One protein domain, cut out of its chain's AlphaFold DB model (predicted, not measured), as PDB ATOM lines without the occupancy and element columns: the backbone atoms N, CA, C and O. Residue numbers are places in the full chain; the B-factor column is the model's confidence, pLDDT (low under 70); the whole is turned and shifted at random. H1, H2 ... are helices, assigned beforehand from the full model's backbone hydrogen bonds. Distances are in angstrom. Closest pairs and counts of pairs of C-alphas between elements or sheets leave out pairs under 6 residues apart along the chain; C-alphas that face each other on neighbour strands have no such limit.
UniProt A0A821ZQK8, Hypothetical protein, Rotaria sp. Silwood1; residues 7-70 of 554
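AT A GLANCE: This is residues 7 to 70 of the 554 residues of the protein "Hypothetical protein" of Rotaria sp. Silwood1 (UniProt A0A821ZQK8). Two helices make an open V: the long H3 is one arm, the shorter H2 is the other, and they meet near the end of H2 and the first part of H3. The small helix H1 lies beyond the open end of the H2 arm, and residues 62 to 70 turn back from the far end of H3. The printed part has 64 residues with three named helices, in the order H1, H2, H3, and no named strand; the class is all helix. The whole is loose, with a radius of gyration of the C-alphas of 14.8 A, and flat, spanning 43 by 31 by 17 A.

IN THESE COORDINATES: H3, residues 39 to 61, is the longest helix, 33.0 A from C-alpha 39 at (59.989, -7.101, 108.037) to C-alpha 61 at (90.352, -18.498, 101.869). H2, residues 19 to 32, measures 19.2 A. H1, residues 7 to 11, measures 6.2 A and begins with C-alpha 7 at (86.040, -1.552, 77.398).

HOW THE PARTS SIT: H3 touches H2, with residues 41 to 49 of H3 and 28 to 32 of H2 alone. Their closest C-alphas, those of Val 32 and Ser 45, are 5.5 A apart. They run opposite ways at a steep tilt of 46 degrees. H1 is apart from both H2 and H3. In H1, H2 and H3 every O i to N i+4 pair is within hydrogen-bond range.

THE WHOLE: The two C-alphas farthest apart, those of Met 11 and Asn 38, are 43.2 A apart. Residues 10 to 15 stand free, and so do residues 18 to 23, of which 19 to 23 belong to H2. The links H1 to H2 and H2 to H3 are short, and the printed part has no cut. The mean pLDDT of the printed part is 88.8; residue 17 and residues 67 to 70 are under 70.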
ATOM      1  N   HIS A   7      84.724  -1.324  77.974       84.69
ATOM      2  CA  HIS A   7      86.040  -1.552  77.398       84.69
ATOM      3  C   HIS A   7      87.134  -1.663  78.476       84.69
ATOM      4  O   HIS A   7      87.801  -2.685  78.560       84.69
ATOM      5  N   GLU A   8      87.269  -0.698  79.384       86.75
ATOM      6  CA  GLU A   8      88.282  -0.750  80.455       86.75
ATOM      7  C   GLU A   8      88.056  -1.899  81.441       86.75
ATOM      8  O   GLU A   8      89.015  -2.536  81.872       86.75
ATOM      9  N   ARG A   9      86.799  -2.219  81.776       83.31
ATOM     10  CA  ARG A   9      86.500  -3.397  82.610       83.31
ATOM     11  C   ARG A   9      86.866  -4.692  81.895       83.31
ATOM     12  O   ARG A   9      87.433  -5.575  82.527       83.31
ATOM     13  N   THR A  10      86.604  -4.764  80.590       87.75
ATOM     14  CA  THR A  10      87.019  -5.882  79.737       87.75
ATOM     15  C   THR A  10      88.533  -6.035  79.752       87.75
ATOM     16  O   THR A  10      89.006  -7.118  80.073       87.75
ATOM     17  N   MET A  11      89.278  -4.953  79.518       88.31
ATOM     18  CA  MET A  11      90.746  -4.960  79.521       88.31
ATOM     19  C   MET A  11      91.339  -5.351  80.881       88.31
ATOM     20  O   MET A  11      92.388  -5.985  80.934       88.31
ATOM     21  N   LYS A  12      90.664  -5.020  81.988       87.25
ATOM     22  CA  LYS A  12      91.081  -5.394  83.352       87.25
ATOM     23  C   LYS A  12      90.630  -6.801  83.777       87.25
ATOM     24  O   LYS A  12      90.862  -7.180  84.922       87.25
ATOM     25  N   GLY A  13      89.957  -7.558  82.904       84.69
ATOM     26  CA  GLY A  13      89.393  -8.871  83.243       84.69
ATOM     27  C   GLY A  13      88.282  -8.806  84.300       84.69
ATOM     28  O   GLY A  13      87.969  -9.804  84.941       84.69
ATOM     29  N   TYR A  14      87.693  -7.629  84.517       83.44
ATOM     30  CA  TYR A  14      86.578  -7.460  85.438       83.44
ATOM     31  C   TYR A  14      85.258  -7.815  84.763       83.44
ATOM     32  O   TYR A  14      85.053  -7.572  83.574       83.44
ATOM     33  N   HIS A  15      84.309  -8.308  85.560       76.44
ATOM     34  CA  HIS A  15      82.958  -8.591  85.090       76.44
ATOM     35  C   HIS A  15      82.326  -7.340  84.457       76.44
ATOM     36  O   HIS A  15      82.229  -6.270  85.070       76.44
ATOM     37  N   ARG A  16      81.929  -7.484  83.189       72.88
ATOM     38  CA  ARG A  16      81.567  -6.384  82.275       72.88
ATOM     39  C   ARG A  16      80.164  -5.843  82.501       72.88
ATOM     40  O   ARG A  16      79.860  -4.705  82.154       72.88
ATOM     41  N   THR A  17      79.312  -6.656  83.102       68.06
ATOM     42  CA  THR A  17      77.895  -6.388  83.308       68.06
ATOM     43  C   THR A  17      77.588  -6.282  84.793       68.06
ATOM     44  O   THR A  17      78.267  -6.855  85.648       68.06
ATOM     45  N   ASN A  18      76.467  -5.636  85.107       73.00
ATOM     46  CA  ASN A  18      75.810  -5.764  86.405       73.00
ATOM     47  C   ASN A  18      75.352  -7.215  86.683       73.00
ATOM     48  O   ASN A  18      74.492  -7.393  87.528       73.00
ATOM     49  N   ASN A  19      75.877  -8.258  86.022       79.56
ATOM     50  CA  ASN A  19      75.459  -9.649  86.207       79.56
ATOM     51  C   ASN A  19      75.695 -10.139  87.632       79.56
ATOM     52  O   ASN A  19      74.890 -10.918  88.123       79.56
ATOM     53  N   ILE A  20      76.730  -9.655  88.324       81.94
ATOM     54  CA  ILE A  20      76.908  -9.966  89.750       81.94
ATOM     55  C   ILE A  20      75.777  -9.342  90.565       81.94
ATOM     56  O   ILE A  20      75.137 -10.027  91.351       81.94
ATOM     57  N   ILE A  21      75.491  -8.057  90.344       85.00
ATOM     58  CA  ILE A  21      74.434  -7.339  91.068       85.00
ATOM     59  C   ILE A  21      73.054  -7.905  90.711       85.00
ATOM     60  O   ILE A  21      72.210  -8.051  91.582       85.00
ATOM     61  N   GLY A  22      72.823  -8.257  89.449       90.12
ATOM     62  CA  GLY A  22      71.590  -8.856  88.951       90.12
ATOM     63  C   GLY A  22      71.419 -10.289  89.435       90.12
ATOM     64  O   GLY A  22      70.335 -10.655  89.866       90.12
ATOM     65  N   GLY A  23      72.491 -11.081  89.449       88.81
ATOM     66  CA  GLY A  23      72.506 -12.422  90.028       88.81
ATOM     67  C   GLY A  23      72.243 -12.387  91.531       88.81
ATOM     68  O   GLY A  23      71.403 -13.137  92.020       88.81
ATOM     69  N   TRP A  24      72.879 -11.452  92.239       93.88
ATOM     70  CA  TRP A  24      72.606 -11.179  93.645       93.88
ATOM     71  C   TRP A  24      71.154 -10.749  93.861       93.88
ATOM     72  O   TRP A  24      70.470 -11.334  94.688       93.88
ATOM     73  N   ASN A  25      70.643  -9.798  93.077       94.25
ATOM     74  CA  ASN A  25      69.277  -9.300  93.214       94.25
ATOM     75  C   ASN A  25      68.234 -10.382  92.898       94.25
ATOM     76  O   ASN A  25      67.229 -10.480  93.593       94.25
ATOM     77  N   ASN A  26      68.480 -11.228  91.894       94.44
ATOM     78  CA  ASN A  26      67.611 -12.356  91.561       94.44
ATOM     79  C   ASN A  26      67.625 -13.409  92.674       94.44
ATOM     80  O   ASN A  26      66.560 -13.855  93.104       94.44
ATOM     81  N   ARG A  27      68.811 -13.762  93.193       95.12
ATOM     82  CA  ARG A  27      68.946 -14.677  94.335       95.12
ATOM     83  C   ARG A  27      68.251 -14.112  95.570       95.12
ATOM     84  O   ARG A  27      67.436 -14.800  96.175       95.12
ATOM     85  N   PHE A  28      68.517 -12.859  95.911       96.25
ATOM     86  CA  PHE A  28      67.939 -12.208  97.077       96.25
ATOM     87  C   PHE A  28      66.418 -12.067  96.948       96.25
ATOM     88  O   PHE A  28      65.696 -12.396  97.884       96.25
ATOM     89  N   SER A  29      65.910 -11.695  95.772       95.88
ATOM     90  CA  SER A  29      64.464 -11.658  95.507       95.88
ATOM     91  C   SER A  29      63.820 -13.036  95.666       95.88
ATOM     92  O   SER A  29      62.740 -13.141  96.241       95.88
ATOM     93  N   SER A  30      64.502 -14.100  95.225       95.81
ATOM     94  CA  SER A  30      64.037 -15.479  95.420       95.81
ATOM     95  C   SER A  30      64.107 -15.955  96.876       95.81
ATOM     96  O   SER A  30      63.295 -16.779  97.276       95.81
ATOM     97  N   LEU A  31      65.038 -15.430  97.683       96.31
ATOM     98  CA  LEU A  31      65.127 -15.713  99.123       96.31
ATOM     99  C   LEU A  31      64.014 -15.017  99.909       96.31
ATOM    100  O   LEU A  31      63.425 -15.609 100.813       96.31
ATOM    101  N   VAL A  32      63.740 -13.764  99.553       97.06
ATOM    102  CA  VAL A  32      62.696 -12.939 100.164       97.06
ATOM    103  C   VAL A  32      61.298 -13.462  99.826       97.06
ATOM    104  O   VAL A  32      60.414 -13.395 100.677       97.06
ATOM    105  N   ASP A  33      61.121 -14.016  98.622       91.75
ATOM    106  CA  ASP A  33      59.930 -14.732  98.147       91.75
ATOM    107  C   ASP A  33      58.606 -14.025  98.500       91.75
ATOM    108  O   ASP A  33      57.895 -14.371  99.445       91.75
ATOM    109  N   GLY A  34      58.289 -12.960  97.771       91.25
ATOM    110  CA  GLY A  34      57.037 -12.229  97.935       91.25
ATOM    111  C   GLY A  34      57.134 -10.795  97.436       91.25
ATOM    112  O   GLY A  34      58.189 -10.171  97.507       91.25
ATOM    113  N   VAL A  35      56.015 -10.258  96.948       94.25
ATOM    114  CA  VAL A  35      55.929  -8.861  96.480       94.25
ATOM    115  C   VAL A  35      56.067  -7.883  97.655       94.25
ATOM    116  O   VAL A  35      56.677  -6.823  97.528       94.25
ATOM    117  N   HIS A  36      55.545  -8.273  98.821       95.25
ATOM    118  CA  HIS A  36      55.565  -7.492 100.058       95.25
ATOM    119  C   HIS A  36      55.962  -8.387 101.244       95.25
ATOM    120  O   HIS A  36      55.099  -8.805 102.017       95.25
ATOM    121  N   PRO A  37      57.252  -8.744 101.383       95.12
ATOM    122  CA  PRO A  37      57.719  -9.498 102.541       95.12
ATOM    123  C   PRO A  37      57.456  -8.699 103.821       95.12
ATOM    124  O   PRO A  37      57.682  -7.487 103.870       95.12
ATOM    125  N   ASN A  38      57.021  -9.373 104.885       96.94
ATOM    126  CA  ASN A  38      57.030  -8.742 106.200       96.94
ATOM    127  C   ASN A  38      58.486  -8.459 106.635       96.94
ATOM    128  O   ASN A  38      59.440  -9.058 106.124       96.94
ATOM    129  N   MET A  39      58.661  -7.531 107.579       97.25
ATOM    130  CA  MET A  39      59.989  -7.101 108.037       97.25
ATOM    131  C   MET A  39      60.854  -8.283 108.510       97.25
ATOM    132  O   MET A  39      62.052  -8.322 108.239       97.25
ATOM    133  N   TRP A  40      60.247  -9.277 109.163       97.75
ATOM    134  CA  TRP A  40      60.944 -10.455 109.678       97.75
ATOM    135  C   TRP A  40      61.504 -11.343 108.565       97.75
ATOM    136  O   TRP A  40      62.694 -11.653 108.579       97.75
ATOM    137  N   LYS A  41      60.699 -11.664 107.544       96.50
ATOM    138  CA  LYS A  41      61.127 -12.452 106.377       96.50
ATOM    139  C   LYS A  41      62.255 -11.753 105.619       96.50
ATOM    140  O   LYS A  41      63.208 -12.401 105.181       96.50
ATOM    141  N   PHE A  42      62.188 -10.426 105.506       97.19
ATOM    142  CA  PHE A  42      63.263  -9.630 104.913       97.19
ATOM    143  C   PHE A  42      64.571  -9.729 105.722       97.19
ATOM    144  O   PHE A  42      65.628  -9.994 105.147       97.19
ATOM    145  N   LEU A  43      64.508  -9.584 107.051       97.56
ATOM    146  CA  LEU A  43      65.680  -9.706 107.928       97.56
ATOM    147  C   LEU A  43      66.287 -11.115 107.907       97.56
ATOM    148  O   LEU A  43      67.509 -11.257 107.860       97.56
ATOM    149  N   GLU A  44      65.461 -12.161 107.909       97.94
ATOM    150  CA  GLU A  44      65.933 -13.543 107.770       97.94
ATOM    151  C   GLU A  44      66.611 -13.786 106.421       97.94
ATOM    152  O   GLU A  44      67.647 -14.449 106.358       97.94
ATOM    153  N   SER A  45      66.066 -13.212 105.349       97.81
ATOM    154  CA  SER A  45      66.658 -13.306 104.012       97.81
ATOM    155  C   SER A  45      68.018 -12.614 103.950       97.81
ATOM    156  O   SER A  45      68.952 -13.168 103.374       97.81
ATOM    157  N   LEU A  46      68.174 -11.456 104.606       97.50
ATOM    158  CA  LEU A  46      69.473 -10.786 104.739       97.50
ATOM    159  C   LEU A  46      70.488 -11.635 105.510       97.50
ATOM    160  O   LEU A  46      71.634 -11.742 105.079       97.50
ATOM    161  N   LYS A  47      70.078 -12.276 106.612       98.06
ATOM    162  CA  LYS A  47      70.961 -13.173 107.379       98.06
ATOM    163  C   LYS A  47      71.410 -14.379 106.551       98.06
ATOM    164  O   LYS A  47      72.586 -14.734 106.584       98.06
ATOM    165  N   LYS A  48      70.495 -14.990 105.791       97.25
ATOM    166  CA  LYS A  48      70.815 -16.109 104.885       97.25
ATOM    167  C   LYS A  48      71.797 -15.684 103.796       97.25
ATOM    168  O   LYS A  48      72.758 -16.396 103.528       97.25
ATOM    169  N   GLU A  49      71.576 -14.515 103.207       97.00
ATOM    170  CA  GLU A  49      72.439 -13.958 102.169       97.00
ATOM    171  C   GLU A  49      73.842 -13.626 102.705       97.00
ATOM    172  O   GLU A  49      74.837 -13.970 102.072       97.00
ATOM    173  N   GLN A  50      73.938 -13.046 103.904       97.25
ATOM    174  CA  GLN A  50      75.218 -12.816 104.577       97.25
ATOM    175  C   GLN A  50      75.959 -14.132 104.845       97.25
ATOM    176  O   GLN A  50      77.120 -14.262 104.466       97.25
ATOM    177  N   SER A  51      75.280 -15.121 105.434       97.19
ATOM    178  CA  SER A  51      75.875 -16.431 105.726       97.19
ATOM    179  C   SER A  51      76.379 -17.127 104.458       97.19
ATOM    180  O   SER A  51      77.440 -17.751 104.467       97.19
ATOM    181  N   TYR A  52      75.661 -16.979 103.342       95.81
ATOM    182  CA  TYR A  52      76.099 -17.492 102.049       95.81
ATOM    183  C   TYR A  52      77.387 -16.812 101.556       95.81
ATOM    184  O   TYR A  52      78.306 -17.496 101.106       95.81
ATOM    185  N   VAL A  53      77.477 -15.481 101.650       94.94
ATOM    186  CA  VAL A  53      78.679 -14.726 101.250       94.94
ATOM    187  C   VAL A  53      79.876 -15.083 102.133       94.94
ATOM    188  O   VAL A  53      80.967 -15.303 101.612       94.94
ATOM    189  N   GLU A  54      79.680 -15.200 103.445       96.38
ATOM    190  CA  GLU A  54      80.724 -15.631 104.386       96.38
ATOM    191  C   GLU A  54      81.215 -17.048 104.065       96.38
ATOM    192  O   GLU A  54      82.420 -17.294 104.024       96.38
ATOM    193  N   ALA A  55      80.305 -17.971 103.741       95.38
ATOM    194  CA  ALA A  55      80.676 -19.319 103.319       95.38
ATOM    195  C   ALA A  55      81.496 -19.318 102.016       95.38
ATOM    196  O   ALA A  55      82.476 -20.057 101.914       95.38
ATOM    197  N   GLN A  56      81.140 -18.483 101.031       93.50
ATOM    198  CA  GLN A  56      81.937 -18.328  99.806       93.50
ATOM    199  C   GLN A  56      83.327 -17.756 100.091       93.50
ATOM    200  O   GLN A  56      84.313 -18.215  99.513       93.50
ATOM    201  N   LEU A  57      83.412 -16.777 100.990       92.94
ATOM    202  CA  LEU A  57      84.670 -16.156 101.380       92.94
ATOM    203  C   LEU A  57      85.586 -17.172 102.075       92.94
ATOM    204  O   LEU A  57      86.738 -17.307 101.677       92.94
ATOM    205  N   HIS A  58      85.063 -17.971 103.006       95.06
ATOM    206  CA  HIS A  58      85.833 -19.039 103.651       95.06
ATOM    207  C   HIS A  58      86.264 -20.149 102.687       95.06
ATOM    208  O   HIS A  58      87.365 -20.684 102.820       95.06
ATOM    209  N   GLN A  59      85.440 -20.497 101.692       93.00
ATOM    210  CA  GLN A  59      85.862 -21.420 100.632       93.00
ATOM    211  C   GLN A  59      87.040 -20.843  99.840       93.00
ATOM    212  O   GLN A  59      88.030 -21.544  99.627       93.00
ATOM    213  N   ALA A  60      86.968 -19.560  99.474       90.31
ATOM    214  CA  ALA A  60      88.050 -18.877  98.775       90.31
ATOM    215  C   ALA A  60      89.334 -18.804  99.623       90.31
ATOM    216  O   ALA A  60      90.415 -19.094  99.109       90.31
ATOM    217  N   GLU A  61      89.227 -18.494 100.919       94.00
ATOM    218  CA  GLU A  61      90.352 -18.498 101.869       94.00
ATOM    219  C   GLU A  61      90.982 -19.885 102.023       94.00
ATOM    220  O   GLU A  61      92.204 -20.009 102.104       94.00
ATOM    221  N   ALA A  62      90.167 -20.942 102.002       96.56
ATOM    222  CA  ALA A  62      90.635 -22.325 102.032       96.56
ATOM    223  C   ALA A  62      91.269 -22.786 100.703       96.56
ATOM    224  O   ALA A  62      91.675 -23.944 100.587       96.56
ATOM    225  N   GLY A  63      91.329 -21.924  99.681       95.12
ATOM    226  CA  GLY A  63      91.802 -22.276  98.340       95.12
ATOM    227  C   GLY A  63      90.850 -23.205  97.580       95.12
ATOM    228  O   GLY A  63      91.194 -23.704  96.504       95.12
ATOM    229  N   LEU A  64      89.647 -23.438  98.109       92.75
ATOM    230  CA  LEU A  64      88.597 -24.158  97.410       92.75
ATOM    231  C   LEU A  64      87.987 -23.188  96.402       92.75
ATOM    232  O   LEU A  64      87.268 -22.258  96.762       92.75
ATOM    233  N   LYS A  65      88.278 -23.399  95.116       80.62
ATOM    234  CA  LYS A  65      87.573 -22.690  94.044       80.62
ATOM    235  C   LYS A  65      86.079 -22.937  94.244       80.62
ATOM    236  O   LYS A  65      85.651 -24.092  94.227       80.62
ATOM    237  N   SER A  66      85.307 -21.876  94.487       70.94
ATOM    238  CA  SER A  66      83.860 -21.978  94.669       70.94
ATOM    239  C   SER A  66      83.279 -22.699  93.454       70.94
ATOM    240  O   SER A  66      83.330 -22.177  92.342       70.94
ATOM    241  N   SER A  67      82.746 -23.905  93.649       61.56
ATOM    242  CA  SER A  67      82.220 -24.749  92.564       61.56
ATOM    243  C   SER A  67      80.987 -24.150  91.876       61.56
ATOM    244  O   SER A  67      80.524 -24.641  90.846       61.56
ATOM    245  N   SER A  68      80.438 -23.073  92.437       55.78
ATOM    246  CA  SER A  68      79.403 -22.271  91.809       55.78
ATOM    247  C   SER A  68      80.033 -21.381  90.743       55.78
ATOM    248  O   SER A  68      80.587 -20.339  91.079       55.78
ATOM    249  N   MET A  69      79.866 -21.783  89.483       50.12
ATOM    250  CA  MET A  69      80.332 -21.121  88.257       50.12
ATOM    251  C   MET A  69      81.658 -21.633  87.683       50.12
ATOM    252  O   MET A  69      82.535 -20.856  87.331       50.12
ATOM    253  N   ASP A  70      81.724 -22.930  87.380       47.06
ATOM    254  CA  ASP A  70      82.318 -23.319  86.095       47.06
ATOM    255  C   ASP A  70      81.418 -22.771  84.967       47.06
ATOM    256  O   ASP A  70      80.611 -23.477  84.356       47.06
TER     257      ASP A  70